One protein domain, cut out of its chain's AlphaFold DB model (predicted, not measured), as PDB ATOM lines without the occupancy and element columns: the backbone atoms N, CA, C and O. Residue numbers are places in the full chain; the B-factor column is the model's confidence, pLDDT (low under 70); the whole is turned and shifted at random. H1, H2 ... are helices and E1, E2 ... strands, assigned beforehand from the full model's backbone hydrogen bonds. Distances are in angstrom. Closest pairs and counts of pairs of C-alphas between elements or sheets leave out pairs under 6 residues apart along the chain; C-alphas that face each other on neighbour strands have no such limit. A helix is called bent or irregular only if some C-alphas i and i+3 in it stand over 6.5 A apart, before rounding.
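What this domain is: This is residues 69 to 121 and 131 to 142 of the 373 residues of an uncharacterized protein of Imperialibacter sp. EC-SDR9 (UniProt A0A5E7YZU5). There is little regular structure: a small antiparallel sheet, E2 E1 E3, has one face covered by the long loop stretch 85 to 121 and the other bare, with short H1 beyond one end of the strands. Of 65 printed residues, 18 are in named elements, in the order E1 E2 H1 E3, class mixed. The whole is compact, radius of gyration of the C-alphas 12.1 A, spanning 37 by 28 by 18 A.

How they stand to each other: E1, residues 71 to 75, and E2, residues 80 to 84, form an antiparallel hairpin, with N 72 and O 83 within hydrogen-bond range at 2.7 A. H1, residues 133 to 136, is not on the sheet; it is too short for any O i to N i+4 pair, with 0 of 1 O i to N i+3 pair within range. H1 is irregular, but only just: C-alphas 133 and 136 are 6.8 A apart. E3, residues 138 to 141, is antiparallel to E1, with N 73 and O 140 within range at 2.8 A.

Where its parts are: E1 starts at C-alpha 71 (-17.950, -57.064, -14.774) and spans 12.7 A, E2 13.7 A. E3 spans 10.6 A, ending at C-alpha 141 (-20.287, -57.096, -9.181).

The domain as a whole: Residues 122 to 130 are cut out, with C-alphas 121 and 131 10.2 A apart. Residues 109 to 121 and 131 to 136 are among those with pLDDT under 70.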
ATOM      1  N   ASN A  69     -19.084 -62.382 -16.298       88.62
ATOM      2  CA  ASN A  69     -18.051 -62.641 -15.300       88.62
ATOM      3  C   ASN A  69     -17.055 -61.477 -15.353       88.62
ATOM      4  O   ASN A  69     -16.794 -60.975 -16.449       88.62
ATOM      5  N   ASN A  70     -16.493 -61.069 -14.213       87.88
ATOM      6  CA  ASN A  70     -15.519 -59.976 -14.128       87.88
ATOM      7  C   ASN A  70     -16.045 -58.636 -14.658       87.88
ATOM      8  O   ASN A  70     -15.312 -57.860 -15.265       87.88
ATOM      9  N   VAL A  71     -17.332 -58.349 -14.438       88.94
ATOM     10  CA  VAL A  71     -17.950 -57.064 -14.774       88.94
ATOM     11  C   VAL A  71     -18.806 -56.525 -13.627       88.94
ATOM     12  O   VAL A  71     -19.464 -57.264 -12.892       88.94
ATOM     13  N   TYR A  72     -18.848 -55.207 -13.494       87.81
ATOM     14  CA  TYR A  72     -19.919 -54.514 -12.802       87.81
ATOM     15  C   TYR A  72     -21.108 -54.400 -13.753       87.81
ATOM     16  O   TYR A  72     -21.012 -53.806 -14.828       87.81
ATOM     17  N   PHE A  73     -22.229 -55.001 -13.373       87.44
ATOM     18  CA  PHE A  73     -23.488 -54.884 -14.093       87.44
ATOM     19  C   PHE A  73     -24.300 -53.742 -13.493       87.44
ATOM     20  O   PHE A  73     -24.605 -53.777 -12.300       87.44
ATOM     21  N   TYR A  74     -24.682 -52.776 -14.326       86.56
ATOM     22  CA  TYR A  74     -25.559 -51.675 -13.949       86.56
ATOM     23  C   TYR A  74     -26.806 -51.664 -14.827       86.56
ATOM     24  O   TYR A  74     -26.757 -51.818 -16.048       86.56
ATOM     25  N   GLN A  75     -27.946 -51.436 -14.195       83.50
ATOM     26  CA  GLN A  75     -29.235 -51.295 -14.839       83.50
ATOM     27  C   GLN A  75     -29.921 -50.047 -14.300       83.50
ATOM     28  O   GLN A  75     -30.020 -49.884 -13.090       83.50
ATOM     29  N   SER A  76     -30.464 -49.231 -15.199       79.69
ATOM     30  CA  SER A  76     -31.436 -48.178 -14.894       79.69
ATOM     31  C   SER A  76     -32.745 -48.445 -15.659       79.69
ATOM     32  O   SER A  76     -32.928 -49.500 -16.285       79.69
ATOM     33  N   GLN A  77     -33.689 -47.504 -15.606       73.25
ATOM     34  CA  GLN A  77     -35.002 -47.601 -16.247       73.25
ATOM     35  C   GLN A  77     -34.912 -47.701 -17.774       73.25
ATOM     36  O   GLN A  77     -35.699 -48.427 -18.384       73.25
ATOM     37  N   SER A  78     -33.954 -47.003 -18.384       74.31
ATOM     38  CA  SER A  78     -33.714 -47.014 -19.829       74.31
ATOM     39  C   SER A  78     -32.662 -48.051 -20.207       74.31
ATOM     40  O   SER A  78     -32.950 -48.942 -21.004       74.31
ATOM     41  N   ASN A  79     -31.504 -48.038 -19.543       78.25
ATOM     42  CA  ASN A  79     -30.303 -48.708 -20.045       78.25
ATOM     43  C   ASN A  79     -29.803 -49.856 -19.155       78.25
ATOM     44  O   ASN A  79     -30.078 -49.918 -17.956       78.25
ATOM     45  N   GLN A  80     -29.064 -50.777 -19.775       86.06
ATOM     46  CA  GLN A  80     -28.254 -51.802 -19.118       86.06
ATOM     47  C   GLN A  80     -26.834 -51.687 -19.663       86.06
ATOM     48  O   GLN A  80     -26.641 -51.735 -20.881       86.06
ATOM     49  N   ILE A  81     -25.861 -51.533 -18.772       87.44
ATOM     50  CA  ILE A  81     -24.450 -51.399 -19.125       87.44
ATOM     51  C   ILE A  81     -23.606 -52.352 -18.285       87.44
ATOM     52  O   ILE A  81     -23.959 -52.708 -17.157       87.44
ATOM     53  N   ILE A  82     -22.472 -52.750 -18.844       87.88
ATOM     54  CA  ILE A  82     -21.443 -53.510 -18.147       87.88
ATOM     55  C   ILE A  82     -20.136 -52.729 -18.158       87.88
ATOM     56  O   ILE A  82     -19.746 -52.156 -19.176       87.88
ATOM     57  N   VAL A  83     -19.452 -52.726 -17.024       87.69
ATOM     58  CA  VAL A  83     -18.123 -52.132 -16.882       87.69
ATOM     59  C   VAL A  83     -17.162 -53.233 -16.454       87.69
ATOM     60  O   VAL A  83     -17.457 -53.924 -15.481       87.69
ATOM     61  N   PRO A  84     -16.045 -53.448 -17.161       86.44
ATOM     62  CA  PRO A  84     -15.028 -54.401 -16.736       86.44
ATOM     63  C   PRO A  84     -14.542 -54.159 -15.302       86.44
ATOM     64  O   PRO A  84     -14.304 -53.017 -14.914       86.44
ATOM     65  N   ILE A  85     -14.364 -55.231 -14.529       82.38
ATOM     66  CA  ILE A  85     -13.679 -55.168 -13.232       82.38
ATOM     67  C   ILE A  85     -12.177 -55.226 -13.510       82.38
ATOM     68  O   ILE A  85     -11.688 -56.187 -14.105       82.38
ATOM     69  N   VAL A  86     -11.455 -54.185 -13.099       78.69
ATOM     70  CA  VAL A  86      -9.990 -54.127 -13.154       78.69
ATOM     71  C   VAL A  86      -9.464 -54.373 -11.745       78.69
ATOM     72  O   VAL A  86      -9.885 -53.703 -10.803       78.69
ATOM     73  N   ASP A  87      -8.576 -55.356 -11.590       71.50
ATOM     74  CA  ASP A  87      -8.056 -55.767 -10.283       71.50
ATOM     75  C   ASP A  87      -7.491 -54.573  -9.495       71.50
ATOM     76  O   ASP A  87      -6.561 -53.900  -9.936       71.50
ATOM     77  N   GLY A  88      -8.036 -54.344  -8.296       66.56
ATOM     78  CA  GLY A  88      -7.598 -53.281  -7.386       66.56
ATOM     79  C   GLY A  88      -8.305 -51.934  -7.560       66.56
ATOM     80  O   GLY A  88      -8.155 -51.081  -6.686       66.56
ATOM     81  N   GLU A  89      -9.112 -51.757  -8.608       73.44
ATOM     82  CA  GLU A  89      -9.921 -50.550  -8.792       73.44
ATOM     83  C   GLU A  89     -11.284 -50.696  -8.092       73.44
ATOM     84  O   GLU A  89     -11.949 -51.732  -8.224       73.44
ATOM     85  N   PRO A  90     -11.731 -49.690  -7.318       70.75
ATOM     86  CA  PRO A  90     -13.064 -49.704  -6.739       70.75
ATOM     87  C   PRO A  90     -14.129 -49.615  -7.838       70.75
ATOM     88  O   PRO A  90     -13.886 -49.102  -8.931       70.75
ATOM     89  N   ALA A  91     -15.345 -50.067  -7.520       70.88
ATOM     90  CA  ALA A  91     -16.480 -49.888  -8.415       70.88
ATOM     91  C   ALA A  91     -16.622 -48.395  -8.776       70.88
ATOM     92  O   ALA A  91     -16.620 -47.562  -7.861       70.88
ATOM     93  N   PRO A  92     -16.742 -48.043 -10.069       70.38
ATOM     94  CA  PRO A  92     -16.870 -46.652 -10.470       70.38
ATOM     95  C   PRO A  92     -18.101 -46.013  -9.811       70.38
ATOM     96  O   PRO A  92     -19.141 -46.655  -9.643       70.38
ATOM     97  N   THR A  93     -17.966 -44.752  -9.402       67.00
ATOM     98  CA  THR A  93     -19.016 -43.952  -8.751       67.00
ATOM     99  C   THR A  93     -19.297 -42.684  -9.562       67.00
ATOM    100  O   THR A  93     -18.421 -42.177 -10.261       67.00
ATOM    101  N   GLY A  94     -20.532 -42.171  -9.496       70.31
ATOM    102  CA  GLY A  94     -20.958 -40.996 -10.267       70.31
ATOM    103  C   GLY A  94     -21.390 -41.342 -11.695       70.31
ATOM    104  O   GLY A  94     -22.161 -42.276 -11.897       70.31
ATOM    105  N   VAL A  95     -20.923 -40.582 -12.687       71.94
ATOM    106  CA  VAL A  95     -21.289 -40.762 -14.101       71.94
ATOM    107  C   VAL A  95     -20.441 -41.869 -14.732       71.94
ATOM    108  O   VAL A  95     -19.245 -41.698 -14.960       71.94
ATOM    109  N   ILE A  96     -21.068 -43.003 -15.034       73.81
ATOM    110  CA  ILE A  96     -20.415 -44.213 -15.540       73.81
ATOM    111  C   ILE A  96     -20.685 -44.383 -17.029       73.81
ATOM    112  O   ILE A  96     -21.824 -44.590 -17.437       73.81
ATOM    113  N   ALA A  97     -19.635 -44.382 -17.844       77.88
ATOM    114  CA  ALA A  97     -19.700 -44.927 -19.197       77.88
ATOM    115  C   ALA A  97     -19.406 -46.432 -19.144       77.88
ATOM    116  O   ALA A  97     -18.479 -46.860 -18.460       77.88
ATOM    117  N   GLY A  98     -20.189 -47.238 -19.854       84.06
ATOM    118  CA  GLY A  98     -19.987 -48.682 -19.906       84.06
ATOM    119  C   GLY A  98     -20.424 -49.267 -21.236       84.06
ATOM    120  O   GLY A  98     -21.035 -48.592 -22.062       84.06
ATOM    121  N   ASN A  99     -20.130 -50.542 -21.441       86.56
ATOM    122  CA  ASN A  99     -20.501 -51.247 -22.655       86.56
ATOM    123  C   ASN A  99     -21.979 -51.652 -22.602       86.56
ATOM    124  O   ASN A  99     -22.440 -52.276 -21.647       86.56
ATOM    125  N   SER A 100     -22.728 -51.322 -23.645       86.00
ATOM    126  CA  SER A 100     -24.069 -51.825 -23.911       86.00
ATOM    127  C   SER A 100     -24.021 -52.862 -25.039       86.00
ATOM    128  O   SER A 100     -23.030 -52.996 -25.760       86.00
ATOM    129  N   ASN A 101     -25.104 -53.628 -25.177       84.94
ATOM    130  CA  ASN A 101     -25.311 -54.552 -26.292       84.94
ATOM    131  C   ASN A 101     -24.198 -55.616 -26.497       84.94
ATOM    132  O   ASN A 101     -23.886 -56.044 -27.608       84.94
ATOM    133  N   TRP A 102     -23.656 -56.144 -25.395       86.69
ATOM    134  CA  TRP A 102     -22.553 -57.122 -25.348       86.69
ATOM    135  C   TRP A 102     -22.830 -58.493 -26.006       86.69
ATOM    136  O   TRP A 102     -22.053 -59.432 -25.843       86.69
ATOM    137  N   PHE A 103     -23.949 -58.658 -26.714       86.38
ATOM    138  CA  PHE A 103     -24.321 -59.902 -27.386       86.38
ATOM    139  C   PHE A 103     -23.910 -59.952 -28.864       86.38
ATOM    140  O   PHE A 103     -23.424 -60.983 -29.325       86.38
ATOM    141  N   ASN A 104     -24.141 -58.878 -29.620       80.00
ATOM    142  CA  ASN A 104     -23.882 -58.819 -31.066       80.00
ATOM    143  C   ASN A 104     -22.899 -57.695 -31.442       80.00
ATOM    144  O   ASN A 104     -22.156 -57.838 -32.413       80.00
ATOM    145  N   ARG A 105     -22.848 -56.611 -30.665       78.69
ATOM    146  CA  ARG A 105     -21.917 -55.504 -30.863       78.69
ATOM    147  C   ARG A 105     -21.733 -54.767 -29.544       78.69
ATOM    148  O   ARG A 105     -22.641 -54.070 -29.112       78.69
ATOM    149  N   SER A 106     -20.550 -54.884 -28.947       79.12
ATOM    150  CA  SER A 106     -20.210 -54.054 -27.794       79.12
ATOM    151  C   SER A 106     -20.053 -52.613 -28.262       79.12
ATOM    152  O   SER A 106     -19.178 -52.316 -29.072       79.12
ATOM    153  N   THR A 107     -20.924 -51.728 -27.797       76.00
ATOM    154  CA  THR A 107     -20.789 -50.283 -27.993       76.00
ATOM    155  C   THR A 107     -20.700 -49.625 -26.637       76.00
ATOM    156  O   THR A 107     -21.379 -50.060 -25.712       76.00
ATOM    157  N   TYR A 108     -19.935 -48.548 -26.515       74.25
ATOM    158  CA  TYR A 108     -20.078 -47.682 -25.353       74.25
ATOM    159  C   TYR A 108     -21.496 -47.121 -25.342       74.25
ATOM    160  O   TYR A 108     -21.917 -46.457 -26.290       74.25
ATOM    161  N   GLY A 109     -22.250 -47.484 -24.312       64.81
ATOM    162  CA  GLY A 109     -23.583 -46.968 -24.069       64.81
ATOM    163  C   GLY A 109     -23.538 -45.549 -23.516       64.81
ATOM    164  O   GLY A 109     -22.475 -45.020 -23.186       64.81
ATOM    165  N   ASP A 110     -24.721 -44.952 -23.391       64.56
ATOM    166  CA  ASP A 110     -24.876 -43.660 -22.730       64.56
ATOM    167  C   ASP A 110     -24.349 -43.719 -21.294       64.56
ATOM    168  O   ASP A 110     -24.470 -44.736 -20.603       64.56
ATOM    169  N   THR A 111     -23.794 -42.602 -20.838       66.94
ATOM    170  CA  THR A 111     -23.336 -42.458 -19.462       66.94
ATOM    171  C   THR A 111     -24.501 -42.596 -18.486       66.94
ATOM    172  O   THR A 111     -25.523 -41.927 -18.635       66.94
ATOM    173  N   LEU A 112     -24.337 -43.437 -17.472       67.00
ATOM    174  CA  LEU A 112     -25.313 -43.682 -16.425       67.00
ATOM    175  C   LEU A 112     -24.894 -42.908 -15.176       67.00
ATOM    176  O   LEU A 112     -23.824 -43.142 -14.626       67.00
ATOM    177  N   ASP A 113     -25.716 -41.951 -14.761       66.69
ATOM    178  CA  ASP A 113     -25.446 -41.123 -13.592       66.69
ATOM    179  C   ASP A 113     -25.915 -41.837 -12.313       66.69
ATOM    180  O   ASP A 113     -27.110 -41.934 -12.043       66.69
ATOM    181  N   LEU A 114     -24.965 -42.361 -11.533       62.38
ATOM    182  CA  LEU A 114     -25.204 -42.994 -10.233       62.38
ATOM    183  C   LEU A 114     -25.041 -42.038  -9.047       62.38
ATOM    184  O   LEU A 114     -25.027 -42.499  -7.903       62.38
ATOM    185  N   THR A 115     -24.907 -40.726  -9.269       57.88
ATOM    186  CA  THR A 115     -24.597 -39.760  -8.196       57.88
ATOM    187  C   THR A 115     -25.659 -39.746  -7.081       57.88
ATOM    188  O   THR A 115     -25.372 -39.307  -5.975       57.88
ATOM    189  N   ASN A 116     -26.850 -40.313  -7.317       51.78
ATOM    190  CA  ASN A 116     -27.988 -40.286  -6.392       51.78
ATOM    191  C   ASN A 116     -28.421 -41.650  -5.815       51.78
ATOM    192  O   ASN A 116     -29.479 -41.760  -5.203       51.78
ATOM    193  N   TYR A 117     -27.635 -42.716  -5.989       48.81
ATOM    194  CA  TYR A 117     -28.098 -44.064  -5.623       48.81
ATOM    195  C   TYR A 117     -28.255 -44.297  -4.111       48.81
ATOM    196  O   TYR A 117     -29.059 -45.124  -3.676       48.81
ATOM    197  N   PHE A 118     -27.473 -43.565  -3.312       47.38
ATOM    198  CA  PHE A 118     -27.500 -43.608  -1.847       47.38
ATOM    199  C   PHE A 118     -27.969 -42.294  -1.208       47.38
ATOM    200  O   PHE A 118     -28.249 -42.279  -0.011       47.38
ATOM    201  N   GLU A 119     -28.113 -41.211  -1.979       43.03
ATOM    202  CA  GLU A 119     -28.764 -39.977  -1.528       43.03
ATOM    203  C   GLU A 119     -30.285 -40.139  -1.624       43.03
ATOM    204  O   GLU A 119     -30.991 -39.491  -2.389       43.03
ATOM    205  N   VAL A 120     -30.828 -41.027  -0.795       42.62
ATOM    206  CA  VAL A 120     -32.233 -40.886  -0.429       42.62
ATOM    207  C   VAL A 120     -32.286 -39.704   0.543       42.62
ATOM    208  O   VAL A 120     -31.586 -39.747   1.558       42.62
ATOM    209  N   PRO A 121     -33.059 -38.637   0.283       40.88
ATOM    210  CA  PRO A 121     -33.147 -37.513   1.202       40.88
ATOM    211  C   PRO A 121     -33.986 -37.931   2.416       40.88
ATOM    212  O   PRO A 121     -35.146 -37.550   2.523       40.88
ATOM    213  N   ASN A 131     -39.078 -45.891  -1.125       46.16
ATOM    214  CA  ASN A 131     -38.942 -45.163  -2.391       46.16
ATOM    215  C   ASN A 131     -39.353 -46.076  -3.572       46.16
ATOM    216  O   ASN A 131     -38.626 -47.019  -3.900       46.16
ATOM    217  N   PRO A 132     -40.502 -45.835  -4.231       47.66
ATOM    218  CA  PRO A 132     -40.960 -46.654  -5.349       47.66
ATOM    219  C   PRO A 132     -40.140 -46.459  -6.636       47.66
ATOM    220  O   PRO A 132     -40.251 -47.302  -7.527       47.66
ATOM    221  N   GLU A 133     -39.316 -45.408  -6.747       44.84
ATOM    222  CA  GLU A 133     -38.485 -45.126  -7.930       44.84
ATOM    223  C   GLU A 133     -37.180 -45.937  -7.959       44.84
ATOM    224  O   GLU A 133     -36.719 -46.314  -9.037       44.84
ATOM    225  N   LEU A 134     -36.666 -46.352  -6.791       49.22
ATOM    226  CA  LEU A 134     -35.535 -47.290  -6.673       49.22
ATOM    227  C   LEU A 134     -35.875 -48.716  -7.147       49.22
ATOM    228  O   LEU A 134     -35.002 -49.574  -7.228       49.22
ATOM    229  N   ARG A 135     -37.136 -49.010  -7.500       48.84
ATOM    230  CA  ARG A 135     -37.575 -50.354  -7.929       48.84
ATOM    231  C   ARG A 135     -37.003 -50.826  -9.271       48.84
ATOM    232  O   ARG A 135     -37.344 -51.927  -9.700       48.84
ATOM    233  N   ARG A 136     -36.212 -50.020  -9.981       58.47
ATOM    234  CA  ARG A 136     -35.767 -50.349 -11.350       58.47
ATOM    235  C   ARG A 136     -34.282 -50.207 -11.598       58.47
ATOM    236  O   ARG A 136     -33.818 -50.637 -12.657       58.47
ATOM    237  N   GLU A 137     -33.565 -49.649 -10.639       70.81
ATOM    238  CA  GLU A 137     -32.130 -49.540 -10.736       70.81
ATOM    239  C   GLU A 137     -31.502 -50.737 -10.021       70.81
ATOM    240  O   GLU A 137     -31.909 -51.110  -8.918       70.81
ATOM    241  N   PHE A 138     -30.504 -51.364 -10.639       76.56
ATOM    242  CA  PHE A 138     -29.784 -52.474 -10.029       76.56
ATOM    243  C   PHE A 138     -28.294 -52.411 -10.360       76.56
ATOM    244  O   PHE A 138     -27.931 -52.242 -11.523       76.56
ATOM    245  N   SER A 139     -27.440 -52.593  -9.353       81.19
ATOM    246  CA  SER A 139     -25.992 -52.693  -9.524       81.19
ATOM    247  C   SER A 139     -25.446 -53.918  -8.793       81.19
ATOM    248  O   SER A 139     -25.853 -54.227  -7.672       81.19
ATOM    249  N   MET A 140     -24.540 -54.654  -9.437       83.44
ATOM    250  CA  MET A 140     -23.821 -55.754  -8.792       83.44
ATOM    251  C   MET A 140     -22.470 -56.016  -9.456       83.44
ATOM    252  O   MET A 140     -22.329 -55.883 -10.670       83.44
ATOM    253  N   ALA A 141     -21.499 -56.468  -8.665       84.50
ATOM    254  CA  ALA A 141     -20.287 -57.096  -9.181       84.50
ATOM    255  C   ALA A 141     -20.576 -58.568  -9.501       84.50
ATOM    256  O   ALA A 141     -21.144 -59.278  -8.669       84.50
ATOM    257  N   THR A 142     -20.192 -59.044 -10.684       84.12
ATOM    258  CA  THR A 142     -20.447 -60.440 -11.076       84.12
ATOM    259  C   THR A 142     -19.459 -61.449 -10.485       84.12
ATOM    260  O   THR A 142     -19.680 -62.651 -10.607       84.12
TER     261      THR A 142